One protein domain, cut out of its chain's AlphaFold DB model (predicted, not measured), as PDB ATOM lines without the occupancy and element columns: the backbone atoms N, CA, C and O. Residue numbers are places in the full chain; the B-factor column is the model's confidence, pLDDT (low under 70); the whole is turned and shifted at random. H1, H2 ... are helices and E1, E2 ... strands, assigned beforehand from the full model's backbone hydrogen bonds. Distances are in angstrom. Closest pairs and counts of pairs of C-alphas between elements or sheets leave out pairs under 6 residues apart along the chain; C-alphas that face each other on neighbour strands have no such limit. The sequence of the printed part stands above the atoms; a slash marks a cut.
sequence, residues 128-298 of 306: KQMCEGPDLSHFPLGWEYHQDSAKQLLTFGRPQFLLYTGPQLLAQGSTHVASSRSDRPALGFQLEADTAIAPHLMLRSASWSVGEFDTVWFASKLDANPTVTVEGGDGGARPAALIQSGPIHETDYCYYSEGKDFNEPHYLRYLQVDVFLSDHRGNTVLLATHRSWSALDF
ATOM      1  N   LYS A 128     124.584 158.307 118.792       82.88
ATOM      2  CA  LYS A 128     123.506 159.289 118.966       82.88
ATOM      3  C   LYS A 128     122.436 158.784 119.943       82.88
ATOM      4  O   LYS A 128     122.116 159.483 120.895       82.88
ATOM      5  N   GLN A 129     121.931 157.568 119.733       80.06
ATOM      6  CA  GLN A 129     120.939 156.949 120.622       80.06
ATOM      7  C   GLN A 129     121.507 156.683 122.021       80.06
ATOM      8  O   GLN A 129     120.791 156.813 123.008       80.06
ATOM      9  N   MET A 130     122.795 156.341 122.124       83.19
ATOM     10  CA  MET A 130     123.461 156.151 123.414       83.19
ATOM     11  C   MET A 130     123.554 157.458 124.211       83.19
ATOM     12  O   MET A 130     123.365 157.411 125.425       83.19
ATOM     13  N   CYS A 131     123.804 158.593 123.545       81.44
ATOM     14  CA  CYS A 131     123.840 159.915 124.182       81.44
ATOM     15  C   CYS A 131     122.468 160.504 124.489       81.44
ATOM     16  O   CYS A 131     122.339 161.252 125.458       81.44
ATOM     17  N   GLU A 132     121.450 160.174 123.695       81.06
ATOM     18  CA  GLU A 132     120.060 160.423 124.083       81.06
ATOM     19  C   GLU A 132     119.740 159.628 125.355       81.06
ATOM     20  O   GLU A 132     119.236 160.214 126.309       81.06
ATOM     21  N   GLY A 133     120.178 158.362 125.398       67.56
ATOM     22  CA  GLY A 133     120.300 157.528 126.592       67.56
ATOM     23  C   GLY A 133     118.983 157.246 127.332       67.56
ATOM     24  O   GLY A 133     117.985 157.947 127.174       67.56
ATOM     25  N   PRO A 134     118.929 156.199 128.169       69.31
ATOM     26  CA  PRO A 134     117.860 156.069 129.147       69.31
ATOM     27  C   PRO A 134     118.056 157.102 130.263       69.31
ATOM     28  O   PRO A 134     119.186 157.476 130.591       69.31
ATOM     29  N   ASP A 135     116.964 157.538 130.895       74.94
ATOM     30  CA  ASP A 135     117.066 158.326 132.120       74.94
ATOM     31  C   ASP A 135     117.667 157.460 133.234       74.94
ATOM     32  O   ASP A 135     116.978 156.670 133.880       74.94
ATOM     33  N   LEU A 136     118.977 157.606 133.444       73.19
ATOM     34  CA  LEU A 136     119.732 156.825 134.421       73.19
ATOM     35  C   LEU A 136     119.226 157.032 135.856       73.19
ATOM     36  O   LEU A 136     119.399 156.142 136.683       73.19
ATOM     37  N   SER A 137     118.539 158.147 136.141       68.31
ATOM     38  CA  SER A 137     117.922 158.387 137.453       68.31
ATOM     39  C   SER A 137     116.692 157.506 137.721       68.31
ATOM     40  O   SER A 137     116.349 157.264 138.877       68.31
ATOM     41  N   HIS A 138     116.079 156.957 136.668       71.25
ATOM     42  CA  HIS A 138     114.915 156.071 136.731       71.25
ATOM     43  C   HIS A 138     115.143 154.768 135.953       71.25
ATOM     44  O   HIS A 138     114.208 154.210 135.379       71.25
ATOM     45  N   PHE A 139     116.383 154.269 135.921       74.50
ATOM     46  CA  PHE A 139     116.738 153.073 135.158       74.50
ATOM     47  C   PHE A 139     116.021 151.825 135.721       74.50
ATOM     48  O   PHE A 139     116.340 151.389 136.833       74.50
ATOM     49  N   PRO A 140     115.050 151.227 134.999       80.56
ATOM     50  CA  PRO A 140     114.243 150.141 135.545       80.56
ATOM     51  C   PRO A 140     115.088 148.872 135.651       80.56
ATOM     52  O   PRO A 140     115.724 148.479 134.681       80.56
ATOM     53  N   LEU A 141     115.119 148.233 136.822       85.38
ATOM     54  CA  LEU A 141     116.008 147.096 137.091       85.38
ATOM     55  C   LEU A 141     115.307 145.750 136.910       85.38
ATOM     56  O   LEU A 141     114.125 145.604 137.210       85.38
ATOM     57  N   GLY A 142     116.080 144.743 136.508       86.62
ATOM     58  CA  GLY A 142     115.620 143.366 136.356       86.62
ATOM     59  C   GLY A 142     115.197 143.027 134.929       86.62
ATOM     60  O   GLY A 142     115.701 143.610 133.967       86.62
ATOM     61  N   TRP A 143     114.316 142.032 134.817       88.75
ATOM     62  CA  TRP A 143     113.805 141.517 133.550       88.75
ATOM     63  C   TRP A 143     112.488 142.183 133.161       88.75
ATOM     64  O   TRP A 143     111.527 142.184 133.927       88.75
ATOM     65  N   GLU A 144     112.439 142.661 131.928       89.75
ATOM     66  CA  GLU A 144     111.227 143.005 131.200       89.75
ATOM     67  C   GLU A 144     111.030 141.956 130.104       89.75
ATOM     68  O   GLU A 144     111.899 141.777 129.254       89.75
ATOM     69  N   TYR A 145     109.920 141.222 130.144       88.19
ATOM     70  CA  TYR A 145     109.597 140.222 129.129       88.19
ATOM     71  C   TYR A 145     108.640 140.836 128.116       88.19
ATOM     72  O   TYR A 145     107.545 141.249 128.489       88.19
ATOM     73  N   HIS A 146     109.049 140.852 126.850       85.50
ATOM     74  CA  HIS A 146     108.246 141.368 125.734       85.50
ATOM     75  C   HIS A 146     107.315 140.299 125.159       85.50
ATOM     76  O   HIS A 146     106.381 140.602 124.427       85.50
ATOM     77  N   GLN A 147     107.555 139.037 125.522       80.94
ATOM     78  CA  GLN A 147     106.720 137.892 125.185       80.94
ATOM     79  C   GLN A 147     106.470 137.064 126.446       80.94
ATOM     80  O   GLN A 147     107.417 136.676 127.133       80.94
ATOM     81  N   ASP A 148     105.214 136.727 126.750       80.25
ATOM     82  CA  ASP A 148     104.905 135.886 127.917       80.25
ATOM     83  C   ASP A 148     105.551 134.497 127.808       80.25
ATOM     84  O   ASP A 148     106.075 133.968 128.795       80.25
ATOM     85  N   SER A 149     105.612 133.960 126.587       78.81
ATOM     86  CA  SER A 149     106.307 132.720 126.239       78.81
ATOM     87  C   SER A 149     107.798 132.746 126.612       78.81
ATOM     88  O   SER A 149     108.356 131.719 126.998       78.81
ATOM     89  N   ALA A 150     108.451 133.916 126.603       81.25
ATOM     90  CA  ALA A 150     109.873 134.039 126.931       81.25
ATOM     91  C   ALA A 150     110.195 133.703 128.396       81.25
ATOM     92  O   ALA A 150     111.301 133.247 128.683       81.25
ATOM     93  N   LYS A 151     109.235 133.839 129.322       82.50
ATOM     94  CA  LYS A 151     109.409 133.463 130.742       82.50
ATOM     95  C   LYS A 151     109.672 131.968 130.931       82.50
ATOM     96  O   LYS A 151     110.237 131.560 131.942       82.50
ATOM     97  N   GLN A 152     109.231 131.146 129.980       78.50
ATOM     98  CA  GLN A 152     109.448 129.699 129.997       78.50
ATOM     99  C   GLN A 152     110.798 129.318 129.377       78.50
ATOM    100  O   GLN A 152     111.333 128.250 129.670       78.50
ATOM    101  N   LEU A 153     111.342 130.206 128.544       82.94
ATOM    102  CA  LEU A 153     112.522 129.979 127.722       82.94
ATOM    103  C   LEU A 153     113.799 130.557 128.336       82.94
ATOM    104  O   LEU A 153     114.872 130.001 128.117       82.94
ATOM    105  N   LEU A 154     113.685 131.651 129.092       86.94
ATOM    106  CA  LEU A 154     114.789 132.334 129.760       86.94
ATOM    107  C   LEU A 154     114.614 132.195 131.273       86.94
ATOM    108  O   LEU A 154     113.655 132.717 131.845       86.94
ATOM    109  N   THR A 155     115.532 131.490 131.929       74.81
ATOM    110  CA  THR A 155     115.403 131.157 133.357       74.81
ATOM    111  C   THR A 155     116.186 132.095 134.255       74.81
ATOM    112  O   THR A 155     115.791 132.331 135.399       74.81
ATOM    113  N   PHE A 156     117.305 132.618 133.760       81.44
ATOM    114  CA  PHE A 156     118.241 133.357 134.587       81.44
ATOM    115  C   PHE A 156     119.104 134.322 133.766       81.44
ATOM    116  O   PHE A 156     119.419 134.037 132.617       81.44
ATOM    117  N   GLY A 157     119.536 135.443 134.354       84.62
ATOM    118  CA  GLY A 157     120.579 136.288 133.769       84.62
ATOM    119  C   GLY A 157     121.274 137.170 134.796       84.62
ATOM    120  O   GLY A 157     120.656 137.578 135.779       84.62
ATOM    121  N   ARG A 158     122.571 137.420 134.590       86.75
ATOM    122  CA  ARG A 158     123.408 138.277 135.439       86.75
ATOM    123  C   ARG A 158     124.454 139.035 134.620       86.75
ATOM    124  O   ARG A 158     125.056 138.451 133.714       86.75
ATOM    125  N   PRO A 159     124.754 140.290 134.991       88.00
ATOM    126  CA  PRO A 159     125.984 140.939 134.562       88.00
ATOM    127  C   PRO A 159     127.210 140.183 135.091       88.00
ATOM    128  O   PRO A 159     127.180 139.572 136.162       88.00
ATOM    129  N   GLN A 160     128.308 140.246 134.345       87.25
ATOM    130  CA  GLN A 160     129.593 139.672 134.734       87.25
ATOM    131  C   GLN A 160     130.744 140.598 134.353       87.25
ATOM    132  O   GLN A 160     130.666 141.327 133.364       87.25
ATOM    133  N   PHE A 161     131.834 140.529 135.107       85.94
ATOM    134  CA  PHE A 161     133.122 141.022 134.646       85.94
ATOM    135  C   PHE A 161     133.883 139.914 133.944       85.94
ATOM    136  O   PHE A 161     133.995 138.801 134.449       85.94
ATOM    137  N   LEU A 162     134.433 140.234 132.781       80.56
ATOM    138  CA  LEU A 162     135.336 139.360 132.054       80.56
ATOM    139  C   LEU A 162     136.764 139.746 132.431       80.56
ATOM    140  O   LEU A 162     137.318 140.721 131.921       80.56
ATOM    141  N   LEU A 163     137.328 138.997 133.378       77.62
ATOM    142  CA  LEU A 163     138.691 139.173 133.866       77.62
ATOM    143  C   LEU A 163     139.639 138.210 133.151       77.62
ATOM    144  O   LEU A 163     139.227 137.169 132.641       77.62
ATOM    145  N   TYR A 164     140.940 138.500 133.197       73.50
ATOM    146  CA  TYR A 164     141.972 137.576 132.710       73.50
ATOM    147  C   TYR A 164     141.962 136.223 133.437       73.50
ATOM    148  O   TYR A 164     142.338 135.208 132.858       73.50
ATOM    149  N   THR A 165     141.527 136.201 134.699       76.31
ATOM    150  CA  THR A 165     141.379 134.987 135.517       76.31
ATOM    151  C   THR A 165     140.098 134.206 135.220       76.31
ATOM    152  O   THR A 165     139.929 133.105 135.741       76.31
ATOM    153  N   GLY A 166     139.210 134.756 134.391       74.81
ATOM    154  CA  GLY A 166     137.915 134.186 134.040       74.81
ATOM    155  C   GLY A 166     136.741 135.112 134.384       74.81
ATOM    156  O   GLY A 166     136.929 136.170 134.989       74.81
ATOM    157  N   PRO A 167     135.514 134.735 133.989       80.88
ATOM    158  CA  PRO A 167     134.323 135.513 134.297       80.88
ATOM    159  C   PRO A 167     134.027 135.550 135.802       80.88
ATOM    160  O   PRO A 167     134.064 134.524 136.481       80.88
ATOM    161  N   GLN A 168     133.677 136.728 136.314       84.94
ATOM    162  CA  GLN A 168     133.174 136.933 137.668       84.94
ATOM    163  C   GLN A 168     131.741 137.461 137.594       84.94
ATOM    164  O   GLN A 168     131.510 138.574 137.125       84.94
ATOM    165  N   LEU A 169     130.778 136.670 138.072       84.56
ATOM    166  CA  LEU A 169     129.378 137.087 138.144       84.56
ATOM    167  C   LEU A 169     129.213 138.246 139.126       84.56
ATOM    168  O   LEU A 169     129.739 138.200 140.241       84.56
ATOM    169  N   LEU A 170     128.438 139.251 138.728       81.94
ATOM    170  CA  LEU A 170     128.121 140.398 139.568       81.94
ATOM    171  C   LEU A 170     126.716 140.226 140.139       81.94
ATOM    172  O   LEU A 170     125.780 139.788 139.461       81.94
ATOM    173  N   ALA A 171     126.561 140.580 141.409       80.25
ATOM    174  CA  ALA A 171     125.236 140.804 141.962       80.25
ATOM    175  C   ALA A 171     124.756 142.201 141.553       80.25
ATOM    176  O   ALA A 171     125.558 143.123 141.390       80.25
ATOM    177  N   GLN A 172     123.442 142.367 141.411       74.06
ATOM    178  CA  GLN A 172     122.844 143.681 141.201       74.06
ATOM    179  C   GLN A 172     123.311 144.645 142.301       74.06
ATOM    180  O   GLN A 172     123.182 144.329 143.484       74.06
ATOM    181  N   GLY A 173     123.859 145.795 141.908       72.94
ATOM    182  CA  GLY A 173     124.355 146.807 142.840       72.94
ATOM    183  C   GLY A 173     125.617 146.426 143.615       72.94
ATOM    184  O   GLY A 173     125.969 147.102 144.577       72.94
ATOM    185  N   SER A 174     126.301 145.346 143.225       77.94
ATOM    186  CA  SER A 174     127.590 145.003 143.824       77.94
ATOM    187  C   SER A 174     128.660 146.030 143.468       77.94
ATOM    188  O   SER A 174     128.729 146.526 142.338       77.94
ATOM    189  N   THR A 175     129.510 146.314 144.453       78.94
ATOM    190  CA  THR A 175     130.689 147.160 144.298       78.94
ATOM    191  C   THR A 175     131.914 146.285 144.110       78.94
ATOM    192  O   THR A 175     132.181 145.390 144.914       78.94
ATOM    193  N   HIS A 176     132.681 146.564 143.064       76.56
ATOM    194  CA  HIS A 176     133.952 145.907 142.801       76.56
ATOM    195  C   HIS A 176     135.099 146.892 142.931       76.56
ATOM    196  O   HIS A 176     135.117 147.932 142.278       76.56
ATOM    197  N   VAL A 177     136.073 146.529 143.762       74.06
ATOM    198  CA  VAL A 177     137.297 147.307 143.935       74.06
ATOM    199  C   VAL A 177     138.199 147.059 142.732       74.06
ATOM    200  O   VAL A 177     138.598 145.922 142.476       74.06
ATOM    201  N   ALA A 178     138.507 148.116 141.989       67.12
ATOM    202  CA  ALA A 178     139.423 148.069 140.859       67.12
ATOM    203  C   ALA A 178     140.793 148.634 141.262       67.12
ATOM    204  O   ALA A 178     140.890 149.683 141.897       67.12
ATOM    205  N   SER A 179     141.863 147.936 140.871       62.75
ATOM    206  CA  SER A 179     143.249 148.283 141.220       62.75
ATOM    207  C   SER A 179     143.773 149.534 140.514       62.75
ATOM    208  O   SER A 179     144.715 150.157 140.998       62.75
ATOM    209  N   SER A 180     143.204 149.896 139.361       62.88
ATOM    210  CA  SER A 180     143.568 151.095 138.606       62.88
ATOM    211  C   SER A 180     142.429 151.535 137.672       62.88
ATOM    212  O   SER A 180     141.594 150.720 137.271       62.88
ATOM    213  N   ARG A 181     142.403 152.819 137.271       61.88
ATOM    214  CA  ARG A 181     141.452 153.323 136.256       61.88
ATOM    215  C   ARG A 181     141.726 152.730 134.863       61.88
ATOM    216  O   ARG A 181     140.822 152.747 134.033       61.88
ATOM    217  N   SER A 182     142.936 152.223 134.615       56.94
ATOM    218  CA  SER A 182     143.351 151.560 133.370       56.94
ATOM    219  C   SER A 182     142.987 150.072 133.308       56.94
ATOM    220  O   SER A 182     142.812 149.554 132.211       56.94
ATOM    221  N   ASP A 183     142.797 149.403 134.450       60.53
ATOM    222  CA  ASP A 183     142.426 147.977 134.538       60.53
ATOM    223  C   ASP A 183     140.910 147.772 134.660       60.53
ATOM    224  O   ASP A 183     140.437 146.843 135.320       60.53
ATOM    225  N   ARG A 184     140.116 148.658 134.052       71.06
ATOM    226  CA  ARG A 184     138.657 148.538 134.072       71.06
ATOM    227  C   ARG A 184     138.254 147.181 133.485       71.06
ATOM    228  O   ARG A 184     138.491 146.954 132.296       71.06
ATOM    229  N   PRO A 185     137.606 146.297 134.262       73.12
ATOM    230  CA  PRO A 185     137.210 145.000 133.744       73.12
ATOM    231  C   PRO A 185     136.193 145.178 132.618       73.12
ATOM    232  O   PRO A 185     135.338 146.069 132.681       73.12
ATOM    233  N   ALA A 186     136.273 144.343 131.584       80.81
ATOM    234  CA  ALA A 186     135.274 144.357 130.526       80.81
ATOM    235  C   ALA A 186     133.939 143.852 131.083       80.81
ATOM    236  O   ALA A 186     133.905 142.862 131.820       80.81
ATOM    237  N   LEU A 187     132.842 144.528 130.740       86.06
ATOM    238  CA  LEU A 187     131.511 144.037 131.074       86.06
ATOM    239  C   LEU A 187     131.121 142.914 130.120       86.06
ATOM    240  O   LEU A 187     131.473 142.915 128.942       86.06
ATOM    241  N   GLY A 188     130.352 141.977 130.640       89.31
ATOM    242  CA  GLY A 188     129.643 140.987 129.864       89.31
ATOM    243  C   GLY A 188     128.334 140.631 130.544       89.31
ATOM    244  O   GLY A 188     127.969 141.162 131.596       89.31
ATOM    245  N   PHE A 189     127.642 139.684 129.939       91.12
ATOM    246  CA  PHE A 189     126.377 139.179 130.421       91.12
ATOM    247  C   PHE A 189     126.332 137.668 130.270       91.12
ATOM    248  O   PHE A 189     126.814 137.116 129.280       91.12
ATOM    249  N   GLN A 190     125.748 137.014 131.261       90.94
ATOM    250  CA  GLN A 190     125.483 135.590 131.240       90.94
ATOM    251  C   GLN A 190     123.986 135.370 131.410       90.94
ATOM    252  O   GLN A 190     123.377 135.984 132.286       90.94
ATOM    253  N   LEU A 191     123.407 134.473 130.616       90.81
ATOM    254  CA  LEU A 191     122.027 134.029 130.776       90.81
ATOM    255  C   LEU A 191     121.909 132.508 130.701       90.81
ATOM    256  O   LEU A 191     122.775 131.831 130.154       90.81
ATOM    257  N   GLU A 192     120.811 131.991 131.228       88.81
ATOM    258  CA  GLU A 192     120.401 130.602 131.062       88.81
ATOM    259  C   GLU A 192     119.133 130.547 130.216       88.81
ATOM    260  O   GLU A 192     118.161 131.267 130.480       88.81
ATOM    261  N   ALA A 193     119.151 129.686 129.203       87.50
ATOM    262  CA  ALA A 193     118.034 129.477 128.295       87.50
ATOM    263  C   ALA A 193     117.774 127.991 128.035       87.50
ATOM    264  O   ALA A 193     118.643 127.147 128.260       87.50
ATOM    265  N   ASP A 194     116.590 127.664 127.518       85.44
ATOM    266  CA  ASP A 194     116.314 126.316 127.019       85.44
ATOM    267  C   ASP A 194     117.286 125.954 125.879       85.44
ATOM    268  O   ASP A 194     117.537 126.740 124.959       85.44
ATOM    269  N   THR A 195     117.838 124.739 125.922       80.44
ATOM    270  CA  THR A 195     118.810 124.271 124.921       80.44
ATOM    271  C   THR A 195     118.293 124.299 123.483       80.44
ATOM    272  O   THR A 195     119.100 124.415 122.565       80.44
ATOM    273  N   ALA A 196     116.975 124.208 123.270       78.00
ATOM    274  CA  ALA A 196     116.368 124.228 121.942       78.00
ATOM    275  C   ALA A 196     116.511 125.591 121.251       78.00
ATOM    276  O   ALA A 196     116.661 125.649 120.033       78.00
ATOM    277  N   ILE A 197     116.499 126.680 122.023       82.00
ATOM    278  CA  ILE A 197     116.612 128.044 121.493       82.00
ATOM    279  C   ILE A 197     118.029 128.601 121.585       82.00
ATOM    280  O   ILE A 197     118.343 129.563 120.901       82.00
ATOM    281  N   ALA A 198     118.900 128.004 122.399       83.69
ATOM    282  CA  ALA A 198     120.244 128.512 122.661       83.69
ATOM    283  C   ALA A 198     121.078 128.849 121.402       83.69
ATOM    284  O   ALA A 198     121.663 129.932 121.373       83.69
ATOM    285  N   PRO A 199     121.096 128.022 120.333       81.38
ATOM    286  CA  PRO A 199     121.825 128.335 119.094       81.38
ATOM    287  C   PRO A 199     121.202 129.470 118.265       81.38
ATOM    288  O   PRO A 199     121.763 129.896 117.256       81.38
ATOM    289  N   HIS A 200     120.012 129.913 118.651       84.69
ATOM    290  CA  HIS A 200     119.197 130.908 117.967       84.69
ATOM    291  C   HIS A 200     119.151 132.231 118.728       84.69
ATOM    292  O   HIS A 200     118.481 133.161 118.285       84.69
ATOM    293  N   LEU A 201     119.842 132.333 119.867       88.50
ATOM    294  CA  LEU A 201     119.854 133.551 120.660       88.50
ATOM    295  C   LEU A 201     120.921 134.526 120.192       88.50
ATOM    296  O   LEU A 201     122.067 134.163 119.945       88.50
ATOM    297  N   MET A 202     120.527 135.792 120.153       89.19
ATOM    298  CA  MET A 202     121.405 136.931 119.929       89.19
ATOM    299  C   MET A 202     121.247 137.923 121.073       89.19
ATOM    300  O   MET A 202     120.158 138.074 121.630       89.19
ATOM    301  N   LEU A 203     122.331 138.617 121.416       91.31
ATOM    302  CA  LEU A 203     122.344 139.593 122.502       91.31
ATOM    303  C   LEU A 203     122.735 140.961 121.962       91.31
ATOM    304  O   LEU A 203     123.837 141.130 121.441       91.31
ATOM    305  N   ARG A 204     121.874 141.965 122.134       91.00
ATOM    306  CA  ARG A 204     122.266 143.367 121.963       91.00
ATOM    307  C   ARG A 204     122.507 143.963 123.335       91.00
ATOM    308  O   ARG A 204     121.586 144.083 124.130       91.00
ATOM    309  N   SER A 205     123.744 144.341 123.606       91.19
ATOM    310  CA  SER A 205     124.136 144.960 124.866       91.19
ATOM    311  C   SER A 205     124.409 146.448 124.680       91.19
ATOM    312  O   SER A 205     124.958 146.871 123.660       91.19
ATOM    313  N   ALA A 206     124.049 147.236 125.682       89.62
ATOM    314  CA  ALA A 206     124.363 148.648 125.798       89.62
ATOM    315  C   ALA A 206     124.800 148.930 127.237       89.62
ATOM    316  O   ALA A 206     124.139 148.496 128.181       89.62
ATOM    317  N   SER A 207     125.924 149.618 127.413       88.75
ATOM    318  CA  SER A 207     126.431 149.988 128.731       88.75
ATOM    319  C   SER A 207     126.698 151.478 128.823       88.75
ATOM    320  O   SER A 207     127.272 152.047 127.894       88.75
ATOM    321  N   TRP A 208     126.359 152.063 129.969       86.62
ATOM    322  CA  TRP A 208     126.663 153.445 130.327       86.62
ATOM    323  C   TRP A 208     127.453 153.457 131.627       86.62
ATOM    324  O   TRP A 208     126.993 152.942 132.645       86.62
ATOM    325  N   SER A 209     128.638 154.043 131.585       82.88
ATOM    326  CA  SER A 209     129.502 154.251 132.735       82.88
ATOM    327  C   SER A 209     129.447 155.723 133.105       82.88
ATOM    328  O   SER A 209     129.885 156.578 132.338       82.88
ATOM    329  N   VAL A 210     128.900 156.009 134.275       78.56
ATOM    330  CA  VAL A 210     128.826 157.345 134.852       78.56
ATOM    331  C   VAL A 210     129.998 157.498 135.812       78.56
ATOM    332  O   VAL A 210     130.211 156.641 136.670       78.56
ATOM    333  N   GLY A 211     130.780 158.557 135.636       69.50
ATOM    334  CA  GLY A 211     131.888 158.892 136.524       69.50
ATOM    335  C   GLY A 211     131.885 160.369 136.891       69.50
ATOM    336  O   GLY A 211     130.910 161.079 136.658       69.50
ATOM    337  N   GLU A 212     133.006 160.826 137.440       62.88
ATOM    338  CA  GLU A 212     133.215 162.228 137.810       62.88
ATOM    339  C   GLU A 212     133.157 163.143 136.562       62.88
ATOM    340  O   GLU A 212     133.644 162.764 135.493       62.88
ATOM    341  N   PHE A 213     132.632 164.367 136.721       61.66
ATOM    342  CA  PHE A 213     132.643 165.466 135.730       61.66
ATOM    343  C   PHE A 213     131.641 165.384 134.560       61.66
ATOM    344  O   PHE A 213     132.045 165.483 133.398       61.66
ATOM    345  N   ASP A 214     130.338 165.250 134.848       68.94
ATOM    346  CA  ASP A 214     129.223 165.383 133.878       68.94
ATOM    347  C   ASP A 214     129.364 164.541 132.585       68.94
ATOM    348  O   ASP A 214     128.738 164.816 131.555       68.94
ATOM    349  N   THR A 215     130.208 163.506 132.619       73.94
ATOM    350  CA  THR A 215     130.591 162.707 131.453       73.94
ATOM    351  C   THR A 215     130.087 161.285 131.619       73.94
ATOM    352  O   THR A 215     130.310 160.640 132.645       73.94
ATOM    353  N   VAL A 216     129.433 160.777 130.575       80.50
ATOM    354  CA  VAL A 216     128.972 159.389 130.509       80.50
ATOM    355  C   VAL A 216     129.703 158.694 129.374       80.50
ATOM    356  O   VAL A 216     129.544 159.055 128.209       80.50
ATOM    357  N   TRP A 217     130.501 157.687 129.711       83.50
ATOM    358  CA  TRP A 217     131.110 156.795 128.726       83.50
ATOM    359  C   TRP A 217     130.123 155.709 128.363       83.50
ATOM    360  O   TRP A 217     129.353 155.252 129.207       83.50
ATOM    361  N   PHE A 218     130.153 155.260 127.119       87.19
ATOM    362  CA  PHE A 218     129.211 154.256 126.678       87.19
ATOM    363  C   PHE A 218     129.800 153.280 125.668       87.19
ATOM    364  O   PHE A 218     130.836 153.515 125.042       87.19
ATOM    365  N   ALA A 219     129.112 152.152 125.531       87.25
ATOM    366  CA  ALA A 219     129.391 151.141 124.528       87.25
ATOM    367  C   ALA A 219     128.122 150.405 124.133       87.25
ATOM    368  O   ALA A 219     127.218 150.220 124.948       87.25
ATOM    369  N   SER A 220     128.088 149.922 122.896       87.69
ATOM    370  CA  SER A 220     127.080 148.970 122.455       87.69
ATOM    371  C   SER A 220     127.714 147.838 121.666       87.69
ATOM    372  O   SER A 220     128.728 148.014 120.990       87.69
ATOM    373  N   LYS A 221     127.109 146.657 121.764       87.75
ATOM    374  CA  LYS A 221     127.551 145.451 121.085       87.75
ATOM    375  C   LYS A 221     126.363 144.615 120.640       87.75
ATOM    376  O   LYS A 221     125.398 144.476 121.381       87.75
ATOM    377  N   LEU A 222     126.471 144.021 119.459       88.06
ATOM    378  CA  LEU A 222     125.589 142.957 119.002       88.06
ATOM    379  C   LEU A 222     126.396 141.658 118.953       88.06
ATOM    380  O   LEU A 222     127.277 141.498 118.112       88.06
ATOM    381  N   ASP A 223     126.098 140.739 119.862       87.50
ATOM    382  CA  ASP A 223     126.600 139.371 119.844       87.50
ATOM    383  C   ASP A 223     125.581 138.491 119.111       87.50
ATOM    384  O   ASP A 223     124.659 137.946 119.713       87.50
ATOM    385  N   ALA A 224     125.744 138.375 117.789       83.25
ATOM    386  CA  ALA A 224     124.896 137.533 116.936       83.25
ATOM    387  C   ALA A 224     125.154 136.024 117.120       83.25
ATOM    388  O   ALA A 224     124.334 135.201 116.740       83.25
ATOM    389  N   ASN A 225     126.311 135.668 117.684       82.25
ATOM    390  CA  ASN A 225     126.689 134.294 118.008       82.25
ATOM    391  C   ASN A 225     127.348 134.288 119.396       82.25
ATOM    392  O   ASN A 225     128.579 134.216 119.487       82.25
ATOM    393  N   PRO A 226     126.569 134.466 120.478       86.12
ATOM    394  CA  PRO A 226     127.112 134.398 121.825       86.12
ATOM    395  C   PRO A 226     127.656 132.992 122.109       86.12
ATOM    396  O   PRO A 226     127.300 132.012 121.452       86.12
ATOM    397  N   THR A 227     128.538 132.882 123.098       88.06
ATOM    398  CA  THR A 227     129.104 131.582 123.473       88.06
ATOM    399  C   THR A 227     128.029 130.751 124.155       88.06
ATOM    400  O   THR A 227     127.421 131.213 125.115       88.06
ATOM    401  N   VAL A 228     127.815 129.527 123.677       85.25
ATOM    402  CA  VAL A 228     126.816 128.601 124.215       85.25
ATOM    403  C   VAL A 228     127.522 127.405 124.838       85.25
ATOM    404  O   VAL A 228     128.248 126.684 124.156       85.25
ATOM    405  N   THR A 229     127.277 127.173 126.125       83.50
ATOM    406  CA  THR A 229     127.729 125.982 126.850       83.50
ATOM    407  C   THR A 229     126.510 125.227 127.349       83.50
ATOM    408  O   THR A 229     125.697 125.776 128.082       83.50
ATOM    409  N   VAL A 230     126.355 123.967 126.953       71.50
ATOM    410  CA  VAL A 230     125.242 123.132 127.416       71.50
ATOM    411  C   VAL A 230     125.722 122.294 128.594       71.50
ATOM    412  O   VAL A 230     126.570 121.418 128.420       71.50
ATOM    413  N   GLU A 231     125.193 122.565 129.787       60.47
ATOM    414  CA  GLU A 231     125.479 121.782 130.990       60.47
ATOM    415  C   GLU A 231     124.294 120.856 131.304       60.47
ATOM    416  O   GLU A 231     123.173 121.302 131.540       60.47
ATOM    417  N   GLY A 232     124.534 119.541 131.292       53.69
ATOM    418  CA  GLY A 232     123.519 118.532 131.610       53.69
ATOM    419  C   GLY A 232     123.674 117.264 130.775       53.69
ATOM    420  O   GLY A 232     123.399 117.259 129.579       53.69
ATOM    421  N   GLY A 233     124.126 116.180 131.410       45.56
ATOM    422  CA  GLY A 233     124.068 114.833 130.839       45.56
ATOM    423  C   GLY A 233     122.674 114.219 130.996       45.56
ATOM    424  O   GLY A 233     121.916 114.624 131.876       45.56
ATOM    425  N   ASP A 234     122.363 113.232 130.152       41.84
ATOM    426  CA  ASP A 234     121.123 112.445 130.166       41.84
ATOM    427  C   ASP A 234     120.705 112.048 131.596       41.84
ATOM    428  O   ASP A 234     121.268 111.126 132.190       41.84
ATOM    429  N   GLY A 235     119.716 112.745 132.172       42.03
ATOM    430  CA  GLY A 235     119.263 112.448 133.533       42.03
ATOM    431  C   GLY A 235     118.550 113.580 134.278       42.03
ATOM    432  O   GLY A 235     119.031 114.042 135.306       42.03
ATOM    433  N   GLY A 236     117.361 113.980 133.822       41.53
ATOM    434  CA  GLY A 236     116.276 114.453 134.701       41.53
ATOM    435  C   GLY A 236     116.263 115.910 135.198       41.53
ATOM    436  O   GLY A 236     115.221 116.337 135.691       41.53
ATOM    437  N   ALA A 237     117.330 116.697 135.054       52.75
ATOM    438  CA  ALA A 237     117.276 118.149 135.285       52.75
ATOM    439  C   ALA A 237     116.966 118.889 133.972       52.75
ATOM    440  O   ALA A 237     117.306 118.393 132.901       52.75
ATOM    441  N   ARG A 238     116.286 120.046 134.036       55.53
ATOM    442  CA  ARG A 238     115.963 120.855 132.841       55.53
ATOM    443  C   ARG A 238     117.278 121.107 132.076       55.53
ATOM    444  O   ARG A 238     118.154 121.711 132.690       55.53
ATOM    445  N   PRO A 239     117.457 120.651 130.823       63.19
ATOM    446  CA  PRO A 239     118.681 120.955 130.096       63.19
ATOM    447  C   PRO A 239     118.673 122.458 129.808       63.19
ATOM    448  O   PRO A 239     117.847 122.964 129.048       63.19
ATOM    449  N   ALA A 240     119.544 123.181 130.505       74.50
ATOM    450  CA  ALA A 240     119.732 124.609 130.343       74.50
ATOM    451  C   ALA A 240     121.056 124.834 129.614       74.50
ATOM    452  O   ALA A 240     122.074 124.204 129.906       74.50
ATOM    453  N   ALA A 241     121.028 125.727 128.637       83.38
ATOM    454  CA  ALA A 241     122.223 126.242 128.011       83.38
ATOM    455  C   ALA A 241     122.630 127.535 128.707       83.38
ATOM    456  O   ALA A 241     121.823 128.451 128.875       83.38
ATOM    457  N   LEU A 242     123.904 127.613 129.060       87.31
ATOM    458  CA  LEU A 242     124.553 128.833 129.480       87.31
ATOM    459  C   LEU A 242     124.964 129.637 128.247       87.31
ATOM    460  O   LEU A 242     125.744 129.160 127.424       87.31
ATOM    461  N   ILE A 243     124.460 130.860 128.135       90.12
ATOM    462  CA  ILE A 243     124.798 131.796 127.066       90.12
ATOM    463  C   ILE A 243     125.647 132.914 127.658       90.12
ATOM    464  O   ILE A 243     125.253 133.542 128.640       90.12
ATOM    465  N   GLN A 244     126.800 133.179 127.058       90.31
ATOM    466  CA  GLN A 244     127.717 134.228 127.494       90.31
ATOM    467  C   GLN A 244     127.975 135.210 126.354       90.31
ATOM    468  O   GLN A 244     128.367 134.823 125.248       90.31
ATOM    469  N   SER A 245     127.770 136.497 126.638       90.75
ATOM    470  CA  SER A 245     128.188 137.573 125.746       90.75
ATOM    471  C   SER A 245     129.714 137.633 125.683       90.75
ATOM    472  O   SER A 245     130.414 137.268 126.633       90.75
ATOM    473  N   GLY A 246     130.249 138.163 124.586       86.56
ATOM    474  CA  GLY A 246     131.644 138.587 124.583       86.56
ATOM    475  C   GLY A 246     131.826 139.904 125.355       86.56
ATOM    476  O   GLY A 246     130.849 140.486 125.838       86.56
ATOM    477  N   PRO A 247     133.064 140.420 125.432       87.31
ATOM    478  CA  PRO A 247     133.348 141.646 126.164       87.31
ATOM    479  C   PRO A 247     132.719 142.871 125.508       87.31
ATOM    480  O   PRO A 247     132.698 142.991 124.280       87.31
ATOM    481  N   ILE A 248     132.230 143.768 126.362       85.56
ATOM    482  CA  ILE A 248     131.707 145.092 126.040       85.56
ATOM    483  C   ILE A 248     132.730 146.100 126.568       85.56
ATOM    484  O   ILE A 248     132.948 146.212 127.779       85.56
ATOM    485  N   HIS A 249     133.390 146.800 125.649       78.62
ATOM    486  CA  HIS A 249     134.397 147.810 125.959       78.62
ATOM    487  C   HIS A 249     133.826 149.195 125.689       78.62
ATOM    488  O   HIS A 249     133.289 149.402 124.607       78.62
ATOM    489  N   GLU A 250     133.967 150.118 126.645       74.50
ATOM    490  CA  GLU A 250     133.664 151.549 126.473       74.50
ATOM    491  C   GLU A 250     134.323 152.066 125.184       74.50
ATOM    492  O   GLU A 250     135.539 151.951 125.022       74.50
ATOM    493  N   THR A 251     133.518 152.584 124.253       72.88
ATOM    494  CA  THR A 251     133.986 153.004 122.923       72.88
ATOM    495  C   THR A 251     134.020 154.516 122.753       72.88
ATOM    496  O   THR A 251     134.837 155.013 121.985       72.88
ATOM    497  N   ASP A 252     133.118 155.239 123.420       79.69
ATOM    498  CA  ASP A 252     132.878 156.666 123.185       79.69
ATOM    499  C   ASP A 252     132.244 157.325 124.431       79.69
ATOM    500  O   ASP A 252     132.012 156.645 125.438       79.69
ATOM    501  N   TYR A 253     132.003 158.639 124.408       80.75
ATOM    502  CA  TYR A 253     131.443 159.382 125.542       80.75
ATOM    503  C   TYR A 253     130.511 160.529 125.136       80.75
ATOM    504  O   TYR A 253     130.611 161.101 124.054       80.75
ATOM    505  N   CYS A 254     129.606 160.882 126.048       82.31
ATOM    506  CA  CYS A 254     128.713 162.032 125.956       82.31
ATOM    507  C   CYS A 254     129.064 163.032 127.059       82.31
ATOM    508  O   CYS A 254     129.319 162.636 128.200       82.31
ATOM    509  N   TYR A 255     129.038 164.320 126.726       75.50
ATOM    510  CA  TYR A 255     129.219 165.412 127.679       75.50
ATOM    511  C   TYR A 255     127.878 166.105 127.931       75.50
ATOM    512  O   TYR A 255     127.224 166.524 126.973       75.50
ATOM    513  N   TYR A 256     127.470 166.250 129.194       68.44
ATOM    514  CA  TYR A 256     126.218 166.917 129.554       68.44
ATOM    515  C   TYR A 256     126.503 168.315 130.113       68.44
ATOM    516  O   TYR A 256     127.004 168.473 131.217       68.44
ATOM    517  N   SER A 257     126.160 169.360 129.355       50.84
ATOM    518  CA  SER A 257     126.457 170.759 129.711       50.84
ATOM    519  C   SER A 257     125.600 171.339 130.848       50.84
ATOM    520  O   SER A 257     125.850 172.461 131.274       50.84
ATOM    521  N   GLU A 258     124.575 170.619 131.311       54.66
ATOM    522  CA  GLU A 258     123.594 171.105 132.297       54.66
ATOM    523  C   GLU A 258     123.860 170.633 133.736       54.66
ATOM    524  O   GLU A 258     122.945 170.626 134.555       54.66
ATOM    525  N   GLY A 259     125.103 170.266 134.074       48.09
ATOM    526  CA  GLY A 259     125.491 170.009 135.464       48.09
ATOM    527  C   GLY A 259     124.685 168.883 136.106       48.09
ATOM    528  O   GLY A 259     124.182 169.042 137.222       48.09
ATOM    529  N   LYS A 260     124.510 167.762 135.387       50.84
ATOM    530  CA  LYS A 260     124.028 166.530 136.016       50.84
ATOM    531  C   LYS A 260     125.115 166.072 136.975       50.84
ATOM    532  O   LYS A 260     125.982 165.292 136.610       50.84
ATOM    533  N   ASP A 261     125.022 166.567 138.201       49.72
ATOM    534  CA  ASP A 261     125.969 166.277 139.258       49.72
ATOM    535  C   ASP A 261     125.899 164.792 139.625       49.72
ATOM    536  O   ASP A 261     125.122 164.357 140.477       49.72
ATOM    537  N   PHE A 262     126.701 163.992 138.928       56.28
ATOM    538  CA  PHE A 262     126.911 162.580 139.203       56.28
ATOM    539  C   PHE A 262     127.897 162.427 140.363       56.28
ATOM    540  O   PHE A 262     128.905 161.736 140.230       56.28
ATOM    541  N   ASN A 263     127.632 163.123 141.474       50.19
ATOM    542  CA  ASN A 263     128.453 163.200 142.684       50.19
ATOM    543  C   ASN A 263     128.461 161.855 143.440       50.19
ATOM    544  O   ASN A 263     128.092 161.749 144.610       50.19
ATOM    545  N   GLU A 264     128.858 160.795 142.744       54.28
ATOM    546  CA  GLU A 264     128.998 159.455 143.264       54.28
ATOM    547  C   GLU A 264     130.484 159.128 143.432       54.28
ATOM    548  O   GLU A 264     131.258 159.243 142.481       54.28
ATOM    549  N   PRO A 265     130.912 158.666 144.622       50.66
ATOM    550  CA  PRO A 265     132.298 158.261 144.870       50.66
ATOM    551  C   PRO A 265     132.703 156.996 144.088       50.66
ATOM    552  O   PRO A 265     133.825 156.507 144.220       50.66
ATOM    553  N   HIS A 266     131.786 156.438 143.292       60.62
ATOM    554  CA  HIS A 266     131.945 155.206 142.542       60.62
ATOM    555  C   HIS A 266     131.604 155.433 141.072       60.62
ATOM    556  O   HIS A 266     130.667 156.150 140.735       60.62
ATOM    557  N   TYR A 267     132.331 154.752 140.189       75.31
ATOM    558  CA  TYR A 267     131.934 154.660 138.788       75.31
ATOM    559  C   TYR A 267     130.743 153.707 138.687       75.31
ATOM    560  O   TYR A 267     130.911 152.489 138.811       75.31
ATOM    561  N   LEU A 268     129.546 154.241 138.463       79.62
ATOM    562  CA  LEU A 268     128.371 153.415 138.212       79.62
ATOM    563  C   LEU A 268     128.357 152.940 136.769       79.62
ATOM    564  O   LEU A 268     128.497 153.722 135.835       79.62
ATOM    565  N   ARG A 269     128.136 151.644 136.586       84.12
ATOM    566  CA  ARG A 269     128.004 151.003 135.284       84.12
ATOM    567  C   ARG A 269     126.622 150.410 135.137       84.12
ATOM    568  O   ARG A 269     126.324 149.395 135.764       84.12
ATOM    569  N   TYR A 270     125.820 151.015 134.280       86.81
ATOM    570  CA  TYR A 270     124.521 150.524 133.851       86.81
ATOM    571  C   TYR A 270     124.698 149.612 132.643       86.81
ATOM    572  O   TYR A 270     125.470 149.918 131.736       86.81
ATOM    573  N   LEU A 271     123.975 148.498 132.623       89.75
ATOM    574  CA  LEU A 271     123.964 147.530 131.534       89.75
ATOM    575  C   LEU A 271     122.514 147.227 131.158       89.75
ATOM    576  O   LEU A 271     121.725 146.815 132.008       89.75
ATOM    577  N   GLN A 272     122.193 147.377 129.880       91.38
ATOM    578  CA  GLN A 272     120.986 146.854 129.256       91.38
ATOM    579  C   GLN A 272     121.373 145.752 128.271       91.38
ATOM    580  O   GLN A 272     122.281 145.935 127.462       91.38
ATOM    581  N   VAL A 273     120.674 144.623 128.325       92.31
ATOM    582  CA  VAL A 273     120.826 143.512 127.387       92.31
ATOM    583  C   VAL A 273     119.463 143.124 126.851       92.31
ATOM    584  O   VAL A 273     118.602 142.679 127.603       92.31
ATOM    585  N   ASP A 274     119.292 143.267 125.547       91.81
ATOM    586  CA  ASP A 274     118.132 142.789 124.813       91.81
ATOM    587  C   ASP A 274     118.442 141.397 124.247       91.81
ATOM    588  O   ASP A 274     119.477 141.191 123.601       91.81
ATOM    589  N   VAL A 275     117.555 140.439 124.508       92.00
ATOM    590  CA  VAL A 275     117.687 139.037 124.107       92.00
ATOM    591  C   VAL A 275     116.739 138.757 122.952       92.00
ATOM    592  O   VAL A 275     115.520 138.788 123.123       92.00
ATOM    593  N   PHE A 276     117.296 138.441 121.788       88.62
ATOM    594  CA  PHE A 276     116.528 138.146 120.584       88.62
ATOM    595  C   PHE A 276     116.575 136.662 120.253       88.62
ATOM    596  O   PHE A 276     117.630 136.037 120.358       88.62
ATOM    597  N   LEU A 277     115.452 136.129 119.782       87.06
ATOM    598  CA  LEU A 277     115.402 134.867 119.056       87.06
ATOM    599  C   LEU A 277     115.551 135.152 117.564       87.06
ATOM    600  O   LEU A 277     114.821 135.990 117.044       87.06
ATOM    601  N   SER A 278     116.457 134.458 116.878       81.62
ATOM    602  CA  SER A 278     116.677 134.589 115.439       81.62
ATOM    603  C   SER A 278     116.595 133.249 114.720       81.62
ATOM    604  O   SER A 278     117.162 132.243 115.149       81.62
ATOM    605  N   ASP A 279     115.948 133.246 113.560       72.50
ATOM    606  CA  ASP A 279     115.945 132.093 112.661       72.50
ATOM    607  C   ASP A 279     117.189 132.018 111.750       72.50
ATOM    608  O   ASP A 279     117.317 131.077 110.960       72.50
ATOM    609  N   HIS A 280     118.105 132.991 111.861       68.56
ATOM    610  CA  HIS A 280     119.290 133.189 111.010       68.56
ATOM    611  C   HIS A 280     118.989 133.430 109.520       68.56
ATOM    612  O   HIS A 280     119.898 133.424 108.691       68.56
ATOM    613  N   ARG A 281     117.721 133.655 109.164       68.25
ATOM    614  CA  ARG A 281     117.247 133.979 107.807       68.25
ATOM    615  C   ARG A 281     116.663 135.388 107.712       68.25
ATOM    616  O   ARG A 281     116.204 135.781 106.643       68.25
ATOM    617  N   GLY A 282     116.742 136.151 108.799       66.81
ATOM    618  CA  GLY A 282     116.336 137.553 108.876       66.81
ATOM    619  C   GLY A 282     115.122 137.798 109.764       66.81
ATOM    620  O   GLY A 282     114.813 138.958 110.017       66.81
ATOM    621  N   ASN A 283     114.475 136.749 110.285       72.94
ATOM    622  CA  ASN A 283     113.402 136.905 111.257       72.94
ATOM    623  C   ASN A 283     113.995 136.941 112.665       72.94
ATOM    624  O   ASN A 283     114.793 136.078 113.053       72.94
ATOM    625  N   THR A 284     113.606 137.955 113.431       76.94
ATOM    626  CA  THR A 284     114.047 138.134 114.813       76.94
ATOM    627  C   THR A 284     112.903 138.597 115.691       76.94
ATOM    628  O   THR A 284     112.164 139.499 115.303       76.94
ATOM    629  N   VAL A 285     112.821 138.046 116.897       82.50
ATOM    630  CA  VAL A 285     111.833 138.431 117.907       82.50
ATOM    631  C   VAL A 285     112.552 138.856 119.178       82.50
ATOM    632  O   VAL A 285     113.394 138.111 119.682       82.50
ATOM    633  N   LEU A 286     112.225 140.037 119.713       86.12
ATOM    634  CA  LEU A 286     112.689 140.426 121.044       86.12
ATOM    635  C   LEU A 286     111.937 139.604 122.093       86.12
ATOM    636  O   LEU A 286     110.718 139.694 122.212       86.12
ATOM    637  N   LEU A 287     112.671 138.808 122.866       88.06
ATOM    638  CA  LEU A 287     112.101 137.983 123.928       88.06
ATOM    639  C   LEU A 287     112.008 138.757 125.242       88.06
ATOM    640  O   LEU A 287     110.975 138.750 125.914       88.06
ATOM    641  N   ALA A 288     113.112 139.395 125.632       90.25
ATOM    642  CA  ALA A 288     113.234 140.059 126.919       90.25
ATOM    643  C   ALA A 288     114.374 141.082 126.927       90.25
ATOM    644  O   ALA A 288     115.345 140.952 126.183       90.25
ATOM    645  N   THR A 289     114.280 142.045 127.835       91.06
ATOM    646  CA  THR A 289     115.331 143.007 128.154       91.06
ATOM    647  C   THR A 289     115.723 142.846 129.621       91.06
ATOM    648  O   THR A 289     114.879 142.969 130.507       91.06
ATOM    649  N   HIS A 290     117.002 142.597 129.904       91.06
ATOM    650  CA  HIS A 290     117.548 142.687 131.256       91.06
ATOM    651  C   HIS A 290     118.270 144.017 131.433       91.06
ATOM    652  O   HIS A 290     119.164 144.370 130.667       91.06
ATOM    653  N   ARG A 291     117.931 144.730 132.505       89.94
ATOM    654  CA  ARG A 291     118.650 145.916 132.967       89.94
ATOM    655  C   ARG A 291     119.277 145.704 134.339       89.94
ATOM    656  O   ARG A 291     118.637 145.168 135.244       89.94
ATOM    657  N   SER A 292     120.538 146.089 134.485       88.12
ATOM    658  CA  SER A 292     121.304 145.954 135.724       88.12
ATOM    659  C   SER A 292     122.289 147.103 135.903       88.12
ATOM    660  O   SER A 292     122.526 147.878 134.979       88.12
ATOM    661  N   TRP A 293     122.858 147.216 137.100       86.75
ATOM    662  CA  TRP A 293     123.958 148.130 137.368       86.75
ATOM    663  C   TRP A 293     124.950 147.513 138.356       86.75
ATOM    664  O   TRP A 293     124.595 146.641 139.157       86.75
ATOM    665  N   SER A 294     126.194 147.973 138.281       84.12
ATOM    666  CA  SER A 294     127.290 147.632 139.193       84.12
ATOM    667  C   SER A 294     128.118 148.878 139.489       84.12
ATOM    668  O   SER A 294     128.152 149.796 138.671       84.12
ATOM    669  N   ALA A 295     128.779 148.918 140.641       80.88
ATOM    670  CA  ALA A 295     129.686 149.999 141.004       80.88
ATOM    671  C   ALA A 295     131.142 149.537 140.879       80.88
ATOM    672  O   ALA A 295     131.491 148.417 141.260       80.88
ATOM    673  N   LEU A 296     132.003 150.417 140.378       77.06
ATOM    674  CA  LEU A 296     133.449 150.286 140.477       77.06
ATOM    675  C   LEU A 296     133.974 151.266 141.520       77.06
ATOM    676  O   LEU A 296     133.806 152.480 141.389       77.06
ATOM    677  N   ASP A 297     134.623 150.721 142.541       76.56
ATOM    678  CA  ASP A 297     135.306 151.491 143.567       76.56
ATOM    679  C   ASP A 297     136.796 151.612 143.235       76.56
ATOM    680  O   ASP A 297     137.503 150.617 143.063       76.56
ATOM    681  N   PHE A 298     137.254 152.857 143.151       68.38
ATOM    682  CA  PHE A 298     138.632 153.236 142.863       68.38
ATOM    683  C   PHE A 298     139.343 153.843 144.083       68.38
ATOM    684  O   PHE A 298     140.471 154.313 143.954       68.38
TER     685      PHE A 298
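What this domain is: This is residues 128 to 298 of the 306 residues of an uncharacterized protein of Actinobacteria bacterium HGW-Actinobacteria-4 (UniProt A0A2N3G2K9). Two strongly twisted sheets stand partly face to face as a sandwich, their strands crossed at 48 degrees: a larger branched sheet, E1, E4, E6, E7, E10, E11 and E12, and a smaller curled one, E3, E2, E5, E9, E8. The short helix H1 lies over E7 of the larger sheet, and H2 only grazes both sheets. The printed part has 171 residues, with the order H1 E1 H2 and then E2 to E12, and is mostly strand; the larger sheet is mixed, the smaller antiparallel. It is compact, with a radius of gyration of the C-alphas of 16.8 A, yet elongated, spanning 54 by 34 by 24 A.

Where its parts are: In the larger sheet, E12 is residues 284 to 297, 38.2 A long, ending at C-alpha 297 (135.306, 151.491, 143.567); E11 is 267 to 278, 34.4 A; E6 is 201 to 210, 29.1 A; E7 is 215 to 223, 26.4 A; E1 is 142 to 145, E4 175 to 177 and E10 252 to 255. In the smaller, E2 is 154 to 163, 25.2 A, and E5 is 186 to 194, 26.4 A; E3 is 166 to 169, E8 227 to 231 and E9 240 to 244. H1 is 128 to 132, beginning at C-alpha 128 (123.506, 159.289, 118.966), and H2 is 150 to 153.

How they stand to each other: E12 bends by 62 degrees at residue 287. The hairpin of E11 and E12 has N 273 and O 290 at 2.8 A. On the other side of E12, E1 is antiparallel, N 144 to O 289 2.8 A, and E4 parallel, N 176 to O 295 2.8 A. E6 is antiparallel to E11, N 206 to O 272 2.8 A, and forms a hairpin with E7, N 207 to O 219 2.8 A; E10 is antiparallel to E7, N 254 to O 216 2.8 A. In the smaller sheet, E2 and E5 have N 160 and O 188 at 2.9 A, E3 and E2 N 168 and O 161 at 2.8 A, E5 and E9 N 191 and O 243 at 2.9 A, and E9 and E8 N 242 and O 229 at 2.7 A. Between the sheets, the closest C-alphas of E2 and E12 are Pro 159 and Ser 292, 7.0 A. H1 has a height over the larger sheet of 8.3 A. Its O i to N i+4 pair is within hydrogen-bond range; H2 is too short for such a pair.

The domain as a whole: The C-alphas farthest apart, of Gly 235 and Ser 257, are 58.9 A apart. The printed part has no cut. The link E10 to E11, 11 residues, is long. Mean pLDDT of the printed part is 77.8; 37 residues are under 70, among them 231 to 239 and 256 to 266.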